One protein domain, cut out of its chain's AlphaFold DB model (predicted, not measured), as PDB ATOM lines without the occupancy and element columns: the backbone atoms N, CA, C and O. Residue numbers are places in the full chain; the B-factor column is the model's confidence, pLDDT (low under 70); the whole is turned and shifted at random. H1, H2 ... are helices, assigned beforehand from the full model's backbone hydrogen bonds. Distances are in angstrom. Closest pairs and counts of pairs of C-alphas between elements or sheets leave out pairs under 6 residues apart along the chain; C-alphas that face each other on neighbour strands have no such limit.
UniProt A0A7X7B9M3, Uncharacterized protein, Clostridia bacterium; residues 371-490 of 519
ATOM      1  N   GLU A 371      52.588  77.568 135.254       61.03
ATOM      2  CA  GLU A 371      53.407  78.623 134.694       61.03
ATOM      3  C   GLU A 371      54.919  78.386 134.868       61.03
ATOM      4  O   GLU A 371      55.633  78.417 133.867       61.03
ATOM      5  N   GLN A 372      55.408  78.035 136.063       64.12
ATOM      6  CA  GLN A 372      56.841  77.777 136.295       64.12
ATOM      7  C   GLN A 372      57.376  76.568 135.525       64.12
ATOM      8  O   GLN A 372      58.509  76.579 135.038       64.12
ATOM      9  N   THR A 373      56.568  75.515 135.395       68.12
ATOM     10  CA  THR A 373      56.991  74.312 134.665       68.12
ATOM     11  C   THR A 373      57.134  74.620 133.182       68.12
ATOM     12  O   THR A 373      58.139  74.276 132.567       68.12
ATOM     13  N   TRP A 374      56.160  75.334 132.615       72.12
ATOM     14  CA  TRP A 374      56.193  75.765 131.220       72.12
ATOM     15  C   TRP A 374      57.387  76.673 130.947       72.12
ATOM     16  O   TRP A 374      57.999  76.573 129.885       72.12
ATOM     17  N   ASP A 375      57.768  77.488 131.929       73.12
ATOM     18  CA  ASP A 375      58.911  78.374 131.799       73.12
ATOM     19  C   ASP A 375      60.253  77.630 131.709       73.12
ATOM     20  O   ASP A 375      61.124  77.996 130.914       73.12
ATOM     21  N   LEU A 376      60.416  76.540 132.461       77.00
ATOM     22  CA  LEU A 376      61.596  75.673 132.381       77.00
ATOM     23  C   LEU A 376      61.698  74.969 131.019       77.00
ATOM     24  O   LEU A 376      62.771  74.947 130.409       77.00
ATOM     25  N   TRP A 377      60.581  74.444 130.510       75.62
ATOM     26  CA  TRP A 377      60.531  73.776 129.205       75.62
ATOM     27  C   TRP A 377      60.789  74.744 128.047       75.62
ATOM     28  O   TRP A 377      61.569  74.434 127.146       75.62
ATOM     29  N   LEU A 378      60.204  75.945 128.099       77.81
ATOM     30  CA  LEU A 378      60.431  76.992 127.103       77.81
ATOM     31  C   LEU A 378      61.896  77.439 127.079       77.81
ATOM     32  O   LEU A 378      62.460  77.581 126.000       77.81
ATOM     33  N   ARG A 379      62.551  77.597 128.236       77.38
ATOM     34  CA  ARG A 379      63.989  77.922 128.295       77.38
ATOM     35  C   ARG A 379      64.861  76.843 127.651       77.38
ATOM     36  O   ARG A 379      65.821  77.173 126.958       77.38
ATOM     37  N   SER A 380      64.525  75.568 127.853       77.12
ATOM     38  CA  SER A 380      65.233  74.451 127.214       77.12
ATOM     39  C   SER A 380      65.087  74.486 125.685       77.12
ATOM     40  O   SER A 380      66.083  74.400 124.968       77.12
ATOM     41  N   LEU A 381      63.866  74.727 125.190       78.00
ATOM     42  CA  LEU A 381      63.571  74.863 123.757       78.00
ATOM     43  C   LEU A 381      64.328  76.022 123.120       78.00
ATOM     44  O   LEU A 381      64.951  75.868 122.071       78.00
ATOM     45  N   VAL A 382      64.282  77.181 123.776       76.44
ATOM     46  CA  VAL A 382      64.983  78.388 123.344       76.44
ATOM     47  C   VAL A 382      66.464  78.091 123.170       76.44
ATOM     48  O   VAL A 382      66.994  78.334 122.094       76.44
ATOM     49  N   ASN A 383      67.095  77.473 124.170       75.81
ATOM     50  CA  ASN A 383      68.512  77.122 124.119       75.81
ATOM     51  C   ASN A 383      68.852  76.114 123.013       75.81
ATOM     52  O   ASN A 383      69.982  76.112 122.535       75.81
ATOM     53  N   GLN A 384      67.919  75.249 122.617       75.69
ATOM     54  CA  GLN A 384      68.150  74.254 121.570       75.69
ATOM     55  C   GLN A 384      68.064  74.869 120.168       75.69
ATOM     56  O   GLN A 384      68.934  74.617 119.340       75.69
ATOM     57  N   VAL A 385      67.070  75.726 119.917       76.50
ATOM     58  CA  VAL A 385      66.852  76.359 118.602       76.50
ATOM     59  C   VAL A 385      67.761  77.580 118.395       76.50
ATOM     60  O   VAL A 385      68.138  77.904 117.269       76.50
ATOM     61  N   SER A 386      68.158  78.270 119.472       72.12
ATOM     62  CA  SER A 386      68.976  79.487 119.389       72.12
ATOM     63  C   SER A 386      70.487  79.244 119.336       72.12
ATOM     64  O   SER A 386      71.214  80.202 119.079       72.12
ATOM     65  N   ARG A 387      70.981  78.022 119.589       69.31
ATOM     66  CA  ARG A 387      72.428  77.716 119.654       69.31
ATOM     67  C   ARG A 387      73.163  77.954 118.332       69.31
ATOM     68  O   ARG A 387      74.230  78.554 118.355       69.31
ATOM     69  N   ASP A 388      72.549  77.588 117.207       69.19
ATOM     70  CA  ASP A 388      73.155  77.702 115.867       69.19
ATOM     71  C   ASP A 388      72.475  78.772 114.990       69.19
ATOM     72  O   ASP A 388      72.632  78.810 113.767       69.19
ATOM     73  N   CYS A 389      71.676  79.659 115.597       77.88
ATOM     74  CA  CYS A 389      70.922  80.685 114.882       77.88
ATOM     75  C   CYS A 389      71.679  82.023 114.846       77.88
ATOM     76  O   CYS A 389      71.879  82.667 115.875       77.88
ATOM     77  N   GLY A 390      72.015  82.507 113.644       72.81
ATOM     78  CA  GLY A 390      72.691  83.800 113.448       72.81
ATOM     79  C   GLY A 390      71.899  85.024 113.940       72.81
ATOM     80  O   GLY A 390      72.486  86.071 114.198       72.81
ATOM     81  N   PHE A 391      70.584  84.883 114.140       74.31
ATOM     82  CA  PHE A 391      69.690  85.940 114.628       74.31
ATOM     83  C   PHE A 391      69.397  85.852 116.135       74.31
ATOM     84  O   PHE A 391      68.676  86.694 116.672       74.31
ATOM     85  N   ALA A 392      69.982  84.882 116.852       70.88
ATOM     86  CA  ALA A 392      69.725  84.669 118.279       70.88
ATOM     87  C   ALA A 392      70.004  85.919 119.134       70.88
ATOM     88  O   ALA A 392      69.236  86.219 120.044       70.88
ATOM     89  N   ARG A 393      71.042  86.696 118.798       70.38
ATOM     90  CA  ARG A 393      71.389  87.941 119.511       70.38
ATOM     91  C   ARG A 393      70.320  89.033 119.394       70.38
ATOM     92  O   ARG A 393      70.209  89.843 120.298       70.38
ATOM     93  N   ILE A 394      69.532  89.041 118.317       72.69
ATOM     94  CA  ILE A 394      68.470  90.032 118.060       72.69
ATOM     95  C   ILE A 394      67.138  89.579 118.682       72.69
ATOM     96  O   ILE A 394      66.307  90.391 119.090       72.69
ATOM     97  N   CYS A 395      66.911  88.266 118.765       70.88
ATOM     98  CA  CYS A 395      65.724  87.690 119.402       70.88
ATOM     99  C   CYS A 395      65.787  87.721 120.938       70.88
ATOM    100  O   CYS A 395      64.733  87.787 121.576       70.88
ATOM    101  N   TRP A 396      67.000  87.679 121.507       74.88
ATOM    102  CA  TRP A 396      67.268  87.602 122.949       74.88
ATOM    103  C   TRP A 396      68.002  88.828 123.517       74.88
ATOM    104  O   TRP A 396      68.606  88.737 124.581       74.88
ATOM    105  N   ASP A 397      67.932  89.975 122.838       76.75
ATOM    106  CA  ASP A 397      68.431  91.251 123.366       76.75
ATOM    107  C   ASP A 397      67.531  91.778 124.504       76.75
ATOM    108  O   ASP A 397      66.316  91.559 124.481       76.75
ATOM    109  N   GLU A 398      68.083  92.507 125.481       64.75
ATOM    110  CA  GLU A 398      67.396  92.893 126.735       64.75
ATOM    111  C   GLU A 398      66.037  93.582 126.513       64.75
ATOM    112  O   GLU A 398      65.109  93.435 127.312       64.75
ATOM    113  N   LYS A 399      65.892  94.303 125.396       67.19
ATOM    114  CA  LYS A 399      64.664  95.022 125.025       67.19
ATOM    115  C   LYS A 399      63.553  94.108 124.490       67.19
ATOM    116  O   LYS A 399      62.377  94.430 124.630       67.19
ATOM    117  N   GLU A 400      63.909  92.966 123.909       70.56
ATOM    118  CA  GLU A 400      63.028  92.131 123.081       70.56
ATOM    119  C   GLU A 400      62.749  90.739 123.678       70.56
ATOM    120  O   GLU A 400      61.741  90.113 123.338       70.56
ATOM    121  N   VAL A 401      63.572  90.271 124.629       74.19
ATOM    122  CA  VAL A 401      63.429  88.968 125.321       74.19
ATOM    123  C   VAL A 401      62.010  88.747 125.844       74.19
ATOM    124  O   VAL A 401      61.398  87.705 125.606       74.19
ATOM    125  N   ASN A 402      61.455  89.749 126.528       75.00
ATOM    126  CA  ASN A 402      60.123  89.659 127.127       75.00
ATOM    127  C   ASN A 402      59.019  89.509 126.072       75.00
ATOM    128  O   ASN A 402      57.988  88.884 126.328       75.00
ATOM    129  N   GLN A 403      59.204  90.081 124.883       77.62
ATOM    130  CA  GLN A 403      58.247  89.965 123.790       77.62
ATOM    131  C   GLN A 403      58.336  88.592 123.123       77.62
ATOM    132  O   GLN A 403      57.305  87.922 123.028       77.62
ATOM    133  N   SER A 404      59.543  88.146 122.764       76.88
ATOM    134  CA  SER A 404      59.802  86.812 122.202       76.88
ATOM    135  C   SER A 404      59.234  85.712 123.105       76.88
ATOM    136  O   SER A 404      58.497  84.832 122.659       76.88
ATOM    137  N   TYR A 405      59.477  85.822 124.412       78.88
ATOM    138  CA  TYR A 405      59.007  84.859 125.401       78.88
ATOM    139  C   TYR A 405      57.479  84.823 125.543       78.88
ATOM    140  O   TYR A 405      56.868  83.753 125.573       78.88
ATOM    141  N   ARG A 406      56.823  85.993 125.580       80.12
ATOM    142  CA  ARG A 406      55.353  86.076 125.625       80.12
ATOM    143  C   ARG A 406      54.707  85.475 124.380       80.12
ATOM    144  O   ARG A 406      53.653  84.856 124.500       80.12
ATOM    145  N   GLN A 407      55.311  85.651 123.209       79.81
ATOM    146  CA  GLN A 407      54.796  85.104 121.956       79.81
ATOM    147  C   GLN A 407      54.925  83.573 121.907       79.81
ATOM    148  O   GLN A 407      53.933  82.895 121.646       79.81
ATOM    149  N   LEU A 408      56.089  83.028 122.281       79.88
ATOM    150  CA  LEU A 408      56.304  81.582 122.454       79.88
ATOM    151  C   LEU A 408      55.291  80.967 123.432       79.88
ATOM    152  O   LEU A 408      54.683  79.933 123.158       79.88
ATOM    153  N   ARG A 409      55.049  81.645 124.557       80.19
ATOM    154  CA  ARG A 409      54.089  81.204 125.574       80.19
ATOM    155  C   ARG A 409      52.641  81.234 125.079       80.19
ATOM    156  O   ARG A 409      51.870  80.339 125.413       80.19
ATOM    157  N   ARG A 410      52.257  82.244 124.290       80.25
ATOM    158  CA  ARG A 410      50.925  82.322 123.659       80.25
ATOM    159  C   ARG A 410      50.714  81.190 122.662       80.25
ATOM    160  O   ARG A 410      49.664  80.560 122.697       80.25
ATOM    161  N   TRP A 411      51.719  80.898 121.842       81.50
ATOM    162  CA  TRP A 411      51.659  79.813 120.865       81.50
ATOM    163  C   TRP A 411      51.535  78.441 121.534       81.50
ATOM    164  O   TRP A 411      50.658  77.659 121.174       81.50
ATOM    165  N   LEU A 412      52.313  78.183 122.592       77.88
ATOM    166  CA  LEU A 412      52.210  76.935 123.354       77.88
ATOM    167  C   LEU A 412      50.835  76.787 124.034       77.88
ATOM    168  O   LEU A 412      50.270  75.696 124.049       77.88
ATOM    169  N   LYS A 413      50.257  77.881 124.558       77.38
ATOM    170  CA  LYS A 413      48.892  77.877 125.124       77.38
ATOM    171  C   LYS A 413      47.828  77.599 124.056       77.38
ATOM    172  O   LYS A 413      46.900  76.841 124.329       77.38
ATOM    173  N   ALA A 414      47.970  78.168 122.861       77.31
ATOM    174  CA  ALA A 414      47.060  77.918 121.744       77.31
ATOM    175  C   ALA A 414      47.118  76.447 121.288       77.31
ATOM    176  O   ALA A 414      46.085  75.795 121.181       77.31
ATOM    177  N   LEU A 415      48.322  75.875 121.163       76.25
ATOM    178  CA  LEU A 415      48.529  74.463 120.805       76.25
ATOM    179  C   LEU A 415      48.060  73.463 121.874       76.25
ATOM    180  O   LEU A 415      47.763  72.300 121.568       76.25
ATOM    181  N   ALA A 416      48.023  73.883 123.136       73.06
ATOM    182  CA  ALA A 416      47.472  73.078 124.218       73.06
ATOM    183  C   ALA A 416      45.937  73.122 124.247       73.06
ATOM    184  O   ALA A 416      45.315  72.096 124.515       73.06
ATOM    185  N   ALA A 417      45.331  74.274 123.930       72.12
ATOM    186  CA  ALA A 417      43.879  74.437 123.841       72.12
ATOM    187  C   ALA A 417      43.277  73.777 122.582       72.12
ATOM    188  O   ALA A 417      42.159  73.267 122.638       72.12
ATOM    189  N   GLY A 418      44.022  73.753 121.471       66.25
ATOM    190  CA  GLY A 418      43.633  73.116 120.213       66.25
ATOM    191  C   GLY A 418      43.913  71.609 120.194       66.25
ATOM    192  O   GLY A 418      45.049  71.140 120.347       66.25
ATOM    193  N   GLY A 419      42.869  70.811 119.992       58.34
ATOM    194  CA  GLY A 419      42.993  69.390 119.683       58.34
ATOM    195  C   GLY A 419      43.202  69.190 118.183       58.34
ATOM    196  O   GLY A 419      42.219  69.167 117.460       58.34
ATOM    197  N   GLN A 420      44.457  68.984 117.757       55.75
ATOM    198  CA  GLN A 420      44.889  68.658 116.378       55.75
ATOM    199  C   GLN A 420      45.041  69.820 115.376       55.75
ATOM    200  O   GLN A 420      44.790  69.641 114.191       55.75
ATOM    201  N   GLU A 421      45.524  70.983 115.806       58.00
ATOM    202  CA  GLU A 421      46.030  71.983 114.852       58.00
ATOM    203  C   GLU A 421      47.523  71.737 114.588       58.00
ATOM    204  O   GLU A 421      48.288  71.457 115.521       58.00
ATOM    205  N   GLU A 422      47.946  71.794 113.321       63.41
ATOM    206  CA  GLU A 422      49.362  71.678 112.977       63.41
ATOM    207  C   GLU A 422      50.141  72.857 113.593       63.41
ATOM    208  O   GLU A 422      49.673  73.996 113.568       63.41
ATOM    209  N   PRO A 423      51.349  72.640 114.141       65.19
ATOM    210  CA  PRO A 423      52.116  73.688 114.826       65.19
ATOM    211  C   PRO A 423      52.280  74.964 113.994       65.19
ATOM    212  O   PRO A 423      52.225  76.073 114.527       65.19
ATOM    213  N   LEU A 424      52.433  74.783 112.681       64.31
ATOM    214  CA  LEU A 424      52.637  75.828 111.685       64.31
ATOM    215  C   LEU A 424      51.372  76.654 111.410       64.31
ATOM    216  O   LEU A 424      51.493  77.841 111.127       64.31
ATOM    217  N   THR A 425      50.167  76.091 111.553       64.19
ATOM    218  CA  THR A 425      48.911  76.818 111.284       64.19
ATOM    219  C   THR A 425      48.520  77.778 112.410       64.19
ATOM    220  O   THR A 425      47.757  78.711 112.186       64.19
ATOM    221  N   VAL A 426      49.047  77.563 113.620       68.88
ATOM    222  CA  VAL A 426      48.740  78.345 114.840       68.88
ATOM    223  C   VAL A 426      49.872  79.318 115.194       68.88
ATOM    224  O   VAL A 426      49.844  79.987 116.231       68.88
ATOM    225  N   MET A 427      50.920  79.374 114.369       74.75
ATOM    226  CA  MET A 427      52.077  80.216 114.639       74.75
ATOM    227  C   MET A 427      51.688  81.703 114.547       74.75
ATOM    228  O   MET A 427      51.074  82.118 113.565       74.75
ATOM    229  N   PRO A 428      52.040  82.539 115.543       76.56
ATOM    230  CA  PRO A 428      51.800  83.976 115.457       76.56
ATOM    231  C   PRO A 428      52.526  84.586 114.249       76.56
ATOM    232  O   PRO A 428      53.730  84.371 114.079       76.56
ATOM    233  N   ALA A 429      51.827  85.392 113.447       72.50
ATOM    234  CA  ALA A 429      52.366  85.994 112.222       72.50
ATOM    235  C   ALA A 429      53.606  86.884 112.473       72.50
ATOM    236  O   ALA A 429      54.420  87.115 111.580       72.50
ATOM    237  N   GLU A 430      53.779  87.397 113.694       71.12
ATOM    238  CA  GLU A 430      54.961  88.158 114.104       71.12
ATOM    239  C   GLU A 430      56.202  87.276 114.321       71.12
ATOM    240  O   GLU A 430      57.324  87.738 114.114       71.12
ATOM    241  N   LEU A 431      56.012  86.015 114.725       74.00
ATOM    242  CA  LEU A 431      57.076  85.016 114.886       74.00
ATOM    243  C   LEU A 431      57.523  84.474 113.527       74.00
ATOM    244  O   LEU A 431      58.721  84.310 113.303       74.00
ATOM    245  N   GLU A 432      56.572  84.280 112.612       74.19
ATOM    246  CA  GLU A 432      56.820  83.849 111.232       74.19
ATOM    247  C   GLU A 432      57.721  84.827 110.469       74.19
ATOM    248  O   GLU A 432      58.651  84.425 109.778       74.19
ATOM    249  N   LYS A 433      57.505  86.134 110.661       74.06
ATOM    250  CA  LYS A 433      58.307  87.193 110.024       74.06
ATOM    251  C   LYS A 433      59.700  87.369 110.637       74.06
ATOM    252  O   LYS A 433      60.561  87.982 110.011       74.06
ATOM    253  N   ARG A 434      59.911  86.905 111.874       73.25
ATOM    254  CA  ARG A 434      61.125  87.169 112.668       73.25
ATOM    255  C   ARG A 434      62.061  85.966 112.752       73.25
ATOM    256  O   ARG A 434      63.267  86.152 112.908       73.25
ATOM    257  N   CYS A 435      61.529  84.747 112.674       75.00
ATOM    258  CA  CYS A 435      62.309  83.520 112.765       75.00
ATOM    259  C   CYS A 435      62.569  82.939 111.365       75.00
ATOM    260  O   CYS A 435      61.621  82.523 110.715       75.00
ATOM    261  N   PRO A 436      63.827  82.819 110.904       75.44
ATOM    262  CA  PRO A 436      64.139  82.132 109.646       75.44
ATOM    263  C   PRO A 436      64.061  80.597 109.754       75.44
ATOM    264  O   PRO A 436      64.148  79.908 108.744       75.44
ATOM    265  N   ARG A 437      63.925  80.053 110.972       78.25
ATOM    266  CA  ARG A 437      63.847  78.614 111.283       78.25
ATOM    267  C   ARG A 437      62.458  78.245 111.815       78.25
ATOM    268  O   ARG A 437      62.319  77.713 112.916       78.25
ATOM    269  N   THR A 438      61.418  78.601 111.067       77.12
ATOM    270  CA  THR A 438      60.012  78.376 111.450       77.12
ATOM    271  C   THR A 438      59.683  76.893 111.626       77.12
ATOM    272  O   THR A 438      59.030  76.530 112.604       77.12
ATOM    273  N   GLU A 439      60.187  76.029 110.744       77.50
ATOM    274  CA  GLU A 439      59.940  74.581 110.786       77.50
ATOM    275  C   GLU A 439      60.584  73.903 112.007       77.50
ATOM    276  O   GLU A 439      59.909  73.177 112.738       77.50
ATOM    277  N   GLU A 440      61.861  74.191 112.293       79.00
ATOM    278  CA  GLU A 440      62.572  73.649 113.465       79.00
ATOM    279  C   GLU A 440      61.931  74.106 114.783       79.00
ATOM    280  O   GLU A 440      61.782  73.325 115.731       79.00
ATOM    281  N   LEU A 441      61.519  75.378 114.843       80.50
ATOM    282  CA  LEU A 441      60.862  75.948 116.012       80.50
ATOM    283  C   LEU A 441      59.469  75.333 116.221       80.50
ATOM    284  O   LEU A 441      59.133  74.964 117.348       80.50
ATOM    285  N   GLY A 442      58.690  75.164 115.148       80.25
ATOM    286  CA  GLY A 442      57.374  74.522 115.175       80.25
ATOM    287  C   GLY A 442      57.433  73.057 115.601       80.25
ATOM    288  O   GLY A 442      56.675  72.650 116.483       80.25
ATOM    289  N   ALA A 443      58.374  72.283 115.056       80.12
ATOM    290  CA  ALA A 443      58.581  70.882 115.430       80.12
ATOM    291  C   ALA A 443      58.986  70.729 116.908       80.12
ATOM    292  O   ALA A 443      58.453  69.878 117.624       80.12
ATOM    293  N   SER A 444      59.874  71.601 117.397       79.38
ATOM    294  CA  SER A 444      60.310  71.599 118.800       79.38
ATOM    295  C   SER A 444      59.163  71.939 119.756       79.38
ATOM    296  O   SER A 444      59.016  71.321 120.813       79.38
ATOM    297  N   LEU A 445      58.307  72.895 119.385       80.25
ATOM    298  CA  LEU A 445      57.153  73.277 120.202       80.25
ATOM    299  C   LEU A 445      56.073  72.187 120.207       80.25
ATOM    300  O   LEU A 445      55.448  71.940 121.240       80.25
ATOM    301  N   ALA A 446      55.898  71.486 119.082       80.44
ATOM    302  CA  ALA A 446      55.022  70.323 118.970       80.44
ATOM    303  C   ALA A 446      55.467  69.182 119.892       80.44
ATOM    304  O   ALA A 446      54.645  68.589 120.591       80.44
ATOM    305  N   TYR A 447      56.775  68.920 119.937       81.62
ATOM    306  CA  TYR A 447      57.374  67.936 120.832       81.62
ATOM    307  C   TYR A 447      57.112  68.270 122.308       81.62
ATOM    308  O   TYR A 447      56.662  67.413 123.069       81.62
ATOM    309  N   ILE A 448      57.290  69.534 122.712       79.19
ATOM    310  CA  ILE A 448      56.981  69.968 124.084       79.19
ATOM    311  C   ILE A 448      55.488  69.854 124.384       79.19
ATOM    312  O   ILE A 448      55.124  69.351 125.444       79.19
ATOM    313  N   ASN A 449      54.613  70.246 123.456       79.94
ATOM    314  CA  ASN A 449      53.169  70.076 123.621       79.94
ATOM    315  C   ASN A 449      52.787  68.594 123.799       79.94
ATOM    316  O   ASN A 449      51.950  68.268 124.639       79.94
ATOM    317  N   ALA A 450      53.428  67.680 123.064       81.19
ATOM    318  CA  ALA A 450      53.216  66.243 123.215       81.19
ATOM    319  C   ALA A 450      53.644  65.735 124.603       81.19
ATOM    320  O   ALA A 450      52.896  64.980 125.229       81.19
ATOM    321  N   ILE A 451      54.792  66.191 125.119       79.75
ATOM    322  CA  ILE A 451      55.254  65.873 126.481       79.75
ATOM    323  C   ILE A 451      54.284  66.419 127.530       79.75
ATOM    324  O   ILE A 451      53.912  65.696 128.453       79.75
ATOM    325  N   VAL A 452      53.846  67.673 127.390       75.81
ATOM    326  CA  VAL A 452      52.905  68.308 128.323       75.81
ATOM    327  C   VAL A 452      51.580  67.547 128.344       75.81
ATOM    328  O   VAL A 452      51.135  67.154 129.420       75.81
ATOM    329  N   LYS A 453      51.004  67.232 127.177       78.56
ATOM    330  CA  LYS A 453      49.769  66.438 127.071       78.56
ATOM    331  C   LYS A 453      49.936  65.025 127.636       78.56
ATOM    332  O   LYS A 453      49.018  64.501 128.265       78.56
ATOM    333  N   ALA A 454      51.089  64.386 127.428       79.56
ATOM    334  CA  ALA A 454      51.378  63.085 128.024       79.56
ATOM    335  C   ALA A 454      51.441  63.181 129.554       79.56
ATOM    336  O   ALA A 454      50.822  62.372 130.241       79.56
ATOM    337  N   ASN A 455      52.128  64.190 130.089       78.88
ATOM    338  CA  ASN A 455      52.243  64.413 131.525       78.88
ATOM    339  C   ASN A 455      50.885  64.736 132.168       78.88
ATOM    340  O   ASN A 455      50.571  64.192 133.221       78.88
ATOM    341  N   GLU A 456      50.043  65.543 131.518       74.50
ATOM    342  CA  GLU A 456      48.670  65.815 131.965       74.50
ATOM    343  C   GLU A 456      47.834  64.530 132.016       74.50
ATOM    344  O   GLU A 456      47.213  64.241 133.038       74.50
ATOM    345  N   LYS A 457      47.894  63.688 130.974       78.69
ATOM    346  CA  LYS A 457      47.229  62.372 130.971       78.69
ATOM    347  C   LYS A 457      47.737  61.458 132.089       78.69
ATOM    348  O   LYS A 457      46.944  60.760 132.721       78.69
ATOM    349  N   TRP A 458      49.046  61.452 132.350       74.81
ATOM    350  CA  TRP A 458      49.636  60.685 133.451       74.81
ATOM    351  C   TRP A 458      49.180  61.201 134.817       74.81
ATOM    352  O   TRP A 458      48.810  60.400 135.674       74.81
ATOM    353  N   GLN A 459      49.126  62.519 135.007       71.94
ATOM    354  CA  GLN A 459      48.609  63.136 136.226       71.94
ATOM    355  C   GLN A 459      47.123  62.836 136.433       71.94
ATOM    356  O   GLN A 459      46.718  62.483 137.540       71.94
ATOM    357  N   GLU A 460      46.303  62.913 135.382       75.88
ATOM    358  CA  GLU A 460      44.897  62.513 135.438       75.88
ATOM    359  C   GLU A 460      44.740  61.044 135.828       75.88
ATOM    360  O   GLU A 460      43.891  60.720 136.659       75.88
ATOM    361  N   ARG A 461      45.565  60.154 135.263       73.44
ATOM    362  CA  ARG A 461      45.543  58.726 135.590       73.44
ATOM    363  C   ARG A 461      45.928  58.487 137.048       73.44
ATOM    364  O   ARG A 461      45.169  57.842 137.758       73.44
ATOM    365  N   ILE A 462      47.022  59.079 137.529       70.25
ATOM    366  CA  ILE A 462      47.440  58.991 138.939       70.25
ATOM    367  C   ILE A 462      46.346  59.533 139.868       70.25
ATOM    368  O   ILE A 462      46.058  58.926 140.897       70.25
ATOM    369  N   ASN A 463      45.690  60.635 139.504       69.25
ATOM    370  CA  ASN A 463      44.586  61.189 140.285       69.25
ATOM    371  C   ASN A 463      43.356  60.271 140.295       69.25
ATOM    372  O   ASN A 463      42.698  60.162 141.328       69.25
ATOM    373  N   LYS A 464      43.040  59.598 139.181       74.44
ATOM    374  CA  LYS A 464      41.967  58.590 139.125       74.44
ATOM    375  C   LYS A 464      42.284  57.395 140.025       74.44
ATOM    376  O   LYS A 464      41.435  57.033 140.833       74.44
ATOM    377  N   GLU A 465      43.500  56.856 139.953       70.94
ATOM    378  CA  GLU A 465      43.939  55.742 140.806       70.94
ATOM    379  C   GLU A 465      43.933  56.138 142.293       70.94
ATOM    380  O   GLU A 465      43.400  55.417 143.131       70.94
ATOM    381  N   ARG A 466      44.425  57.337 142.639       65.19
ATOM    382  CA  ARG A 466      44.381  57.857 144.018       65.19
ATOM    383  C   ARG A 466      42.954  58.026 144.534       65.19
ATOM    384  O   ARG A 466      42.683  57.655 145.671       65.19
ATOM    385  N   LYS A 467      42.037  58.545 143.709       71.12
ATOM    386  CA  LYS A 467      40.609  58.642 144.057       71.12
ATOM    387  C   LYS A 467      39.979  57.265 144.255       71.12
ATOM    388  O   LYS A 467      39.185  57.105 145.177       71.12
ATOM    389  N   ALA A 468      40.345  56.278 143.437       69.25
ATOM    390  CA  ALA A 468      39.879  54.903 143.592       69.25
ATOM    391  C   ALA A 468      40.379  54.280 144.907       69.25
ATOM    392  O   ALA A 468      39.577  53.728 145.658       69.25
ATOM    393  N   VAL A 469      41.663  54.445 145.245       69.31
ATOM    394  CA  VAL A 469      42.234  53.983 146.523       69.31
ATOM    395  C   VAL A 469      41.592  54.703 147.714       69.31
ATOM    396  O   VAL A 469      41.224  54.059 148.692       69.31
ATOM    397  N   ALA A 470      41.380  56.019 147.632       64.31
ATOM    398  CA  ALA A 470      40.684  56.773 148.675       64.31
ATOM    399  C   ALA A 470      39.241  56.273 148.880       64.31
ATOM    400  O   ALA A 470      38.804  56.121 150.020       64.31
ATOM    401  N   ALA A 471      38.523  55.957 147.796       70.25
ATOM    402  CA  ALA A 471      37.185  55.372 147.861       70.25
ATOM    403  C   ALA A 471      37.194  53.961 148.476       70.25
ATOM    404  O   ALA A 471      36.330  53.651 149.291       70.25
ATOM    405  N   GLN A 472      38.188  53.127 148.153       69.62
ATOM    406  CA  GLN A 472      38.359  51.802 148.762       69.62
ATOM    407  C   GLN A 472      38.654  51.889 150.266       69.62
ATOM    408  O   GLN A 472      38.071  51.142 151.048       69.62
ATOM    409  N   LEU A 473      39.512  52.823 150.687       63.16
ATOM    410  CA  LEU A 473      39.803  53.065 152.105       63.16
ATOM    411  C   LEU A 473      38.570  53.575 152.861       63.16
ATOM    412  O   LEU A 473      38.324  53.145 153.988       63.16
ATOM    413  N   ARG A 474      37.768  54.444 152.234       67.75
ATOM    414  CA  ARG A 474      36.498  54.919 152.797       67.75
ATOM    415  C   ARG A 474      35.473  53.789 152.921       67.75
ATOM    416  O   ARG A 474      34.880  53.632 153.981       67.75
ATOM    417  N   GLY A 475      35.340  52.948 151.894       68.06
ATOM    418  CA  GLY A 475      34.482  51.761 151.939       68.06
ATOM    419  C   GLY A 475      34.915  50.754 153.011       68.06
ATOM    420  O   GLY A 475      34.073  50.185 153.698       68.06
ATOM    421  N   ALA A 476      36.223  50.578 153.227       66.75
ATOM    422  CA  ALA A 476      36.739  49.758 154.324       66.75
ATOM    423  C   ALA A 476      36.412  50.358 155.703       66.75
ATOM    424  O   ALA A 476      36.060  49.619 156.622       66.75
ATOM    425  N   ALA A 477      36.489  51.685 155.853       61.72
ATOM    426  CA  ALA A 477      36.094  52.372 157.083       61.72
ATOM    427  C   ALA A 477      34.589  52.227 157.368       61.72
ATOM    428  O   ALA A 477      34.211  51.961 158.507       61.72
ATOM    429  N   GLU A 478      33.744  52.349 156.340       71.62
ATOM    430  CA  GLU A 478      32.291  52.158 156.439       71.62
ATOM    431  C   GLU A 478      31.935  50.708 156.801       71.62
ATOM    432  O   GLU A 478      31.172  50.490 157.738       71.62
ATOM    433  N   ALA A 479      32.552  49.714 156.155       70.00
ATOM    434  CA  ALA A 479      32.345  48.301 156.485       70.00
ATOM    435  C   ALA A 479      32.806  47.950 157.915       70.00
ATOM    436  O   ALA A 479      32.174  47.156 158.610       70.00
ATOM    437  N   LEU A 480      33.899  48.555 158.390       64.69
ATOM    438  CA  LEU A 480      34.337  48.406 159.780       64.69
ATOM    439  C   LEU A 480      33.357  49.062 160.762       64.69
ATOM    440  O   LEU A 480      33.147  48.527 161.851       64.69
ATOM    441  N   ALA A 481      32.744  50.188 160.389       69.50
ATOM    442  CA  ALA A 481      31.735  50.859 161.202       69.50
ATOM    443  C   ALA A 481      30.439  50.037 161.310       69.50
ATOM    444  O   ALA A 481      29.891  49.933 162.408       69.50
ATOM    445  N   THR A 482      29.987  49.401 160.222       76.31
ATOM    446  CA  THR A 482      28.802  48.526 160.248       76.31
ATOM    447  C   THR A 482      29.051  47.269 161.075       76.31
ATOM    448  O   THR A 482      28.255  46.951 161.950       76.31
ATOM    449  N   VAL A 483      30.201  46.605 160.895       70.06
ATOM    450  CA  VAL A 483      30.578  45.432 161.709       70.06
ATOM    451  C   VAL A 483      30.669  45.793 163.195       70.06
ATOM    452  O   VAL A 483      30.305  44.992 164.056       70.06
ATOM    453  N   TRP A 484      31.130  47.002 163.514       67.81
ATOM    454  CA  TRP A 484      31.178  47.488 164.889       67.81
ATOM    455  C   TRP A 484      29.781  47.744 165.473       67.81
ATOM    456  O   TRP A 484      29.516  47.340 166.606       67.81
ATOM    457  N   GLN A 485      28.876  48.362 164.707       72.75
ATOM    458  CA  GLN A 485      27.478  48.554 165.110       72.75
ATOM    459  C   GLN A 485      26.760  47.216 165.328       72.75
ATOM    460  O   GLN A 485      26.093  47.043 166.352       72.75
ATOM    461  N   ASP A 486      26.962  46.247 164.435       70.38
ATOM    462  CA  ASP A 486      26.396  44.903 164.557       70.38
ATOM    463  C   ASP A 486      26.930  44.190 165.805       70.38
ATOM    464  O   ASP A 486      26.155  43.625 166.577       70.38
ATOM    465  N   TRP A 487      28.233  44.286 166.083       61.38
ATOM    466  CA  TRP A 487      28.831  43.716 167.295       61.38
ATOM    467  C   TRP A 487      28.302  44.375 168.576       61.38
ATOM    468  O   TRP A 487      27.992  43.690 169.552       61.38
ATOM    469  N   GLN A 488      28.138  45.701 168.571       59.44
ATOM    470  CA  GLN A 488      27.585  46.436 169.705       59.44
ATOM    471  C   GLN A 488      26.123  46.043 169.964       59.44
ATOM    472  O   GLN A 488      25.749  45.859 171.119       59.44
ATOM    473  N   SER A 489      25.331  45.830 168.910       59.19
ATOM    474  CA  SER A 489      23.952  45.345 169.031       59.19
ATOM    475  C   SER A 489      23.880  43.891 169.529       59.19
ATOM    476  O   SER A 489      23.111  43.592 170.444       59.19
ATOM    477  N   GLY A 490      24.759  43.007 169.041       53.44
ATOM    478  CA  GLY A 490      24.858  41.611 169.484       53.44
ATOM    479  C   GLY A 490      25.331  41.445 170.934       53.44
ATOM    480  O   GLY A 490      24.857  40.552 171.626       53.44
TER     481      GLY A 490
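This is residues 371 to 490 of the 519 residues of an uncharacterized protein of Clostridia bacterium (UniProt A0A7X7B9M3). One very long straight helix, H5, makes the long axis, and a small compact head of two mid-length helices, H1 and H3, the short helices H2 and H4, and loops gathers round its first part. Residues 454 to 490 of H5 stick out from this head as a bare arm. The printed part has 120 residues with five named helices, H1 to H5 in order along the chain, and no named strand; the class is all helix. The whole is extended, with a radius of gyration of the C-alphas of 24.1 A and spans of 84 by 30 by 20 A, the arm making the length.

H1, residues 371 to 385, begins at C-alpha 371 at (53.407, 78.623, 134.694) and is 21.1 A long from first to last C-alpha. H2 holds residues 392 to 395, 5.1 A. H3, residues 401 to 417, is 24.4 A long. H4 holds residues 429 to 432, 5.0 A. H5, residues 438 to 490, runs 77.2 A from C-alpha 438 at (60.012, 78.376, 111.450) to C-alpha 490 at (24.858, 41.611, 169.484).

H1 touches residues 440 to 448 of H5 alone, at a shallow tilt of 29 degrees, opposite ways; their closest C-alphas, of Val 385 and Leu 441, are 6.5 A apart. H1 and H3 are close but not clearly touching, with the C-alphas of Leu 378 and Leu 408 closest at 7.7 A. They run opposite ways at a steep tilt of 69.8 degrees, only just short of about perpendicular. H2 is apart from H1, H4 and H5, and close but not clearly touching H3, the closest C-alphas being those of Cys 395 and Val 401, 6.5 A. Residues 412 to 416 of H3 touch residues 445 to 453 of H5, at a steep tilt of 56 degrees, the same way; the closest C-alphas, of Ala 416 and Asn 449, are 6.5 A apart. H4 is close but not clearly touching H3, with the C-alphas of Gln 407 and Leu 431 closest at 7.4 A. In H1, H3 and H5 every O i to N i+4 pair is within hydrogen-bond range; H2 and H4 are too short for such a pair, and of their single O i to N i+3 pairs that of H2 is within range and that of H4 is not.

The C-alphas farthest apart, of Gly 390 and Gly 490, are 84.9 A apart. Without residues 454 to 490, which stand free, the body of 83 residues spans 34 by 26 by 20 A. The printed part has no cut. The link from H3 to H4, 11 residues, is long. The mean pLDDT of the printed part is 72.7, and 34 residues are under 70, among them 418 to 426 and 487 to 490.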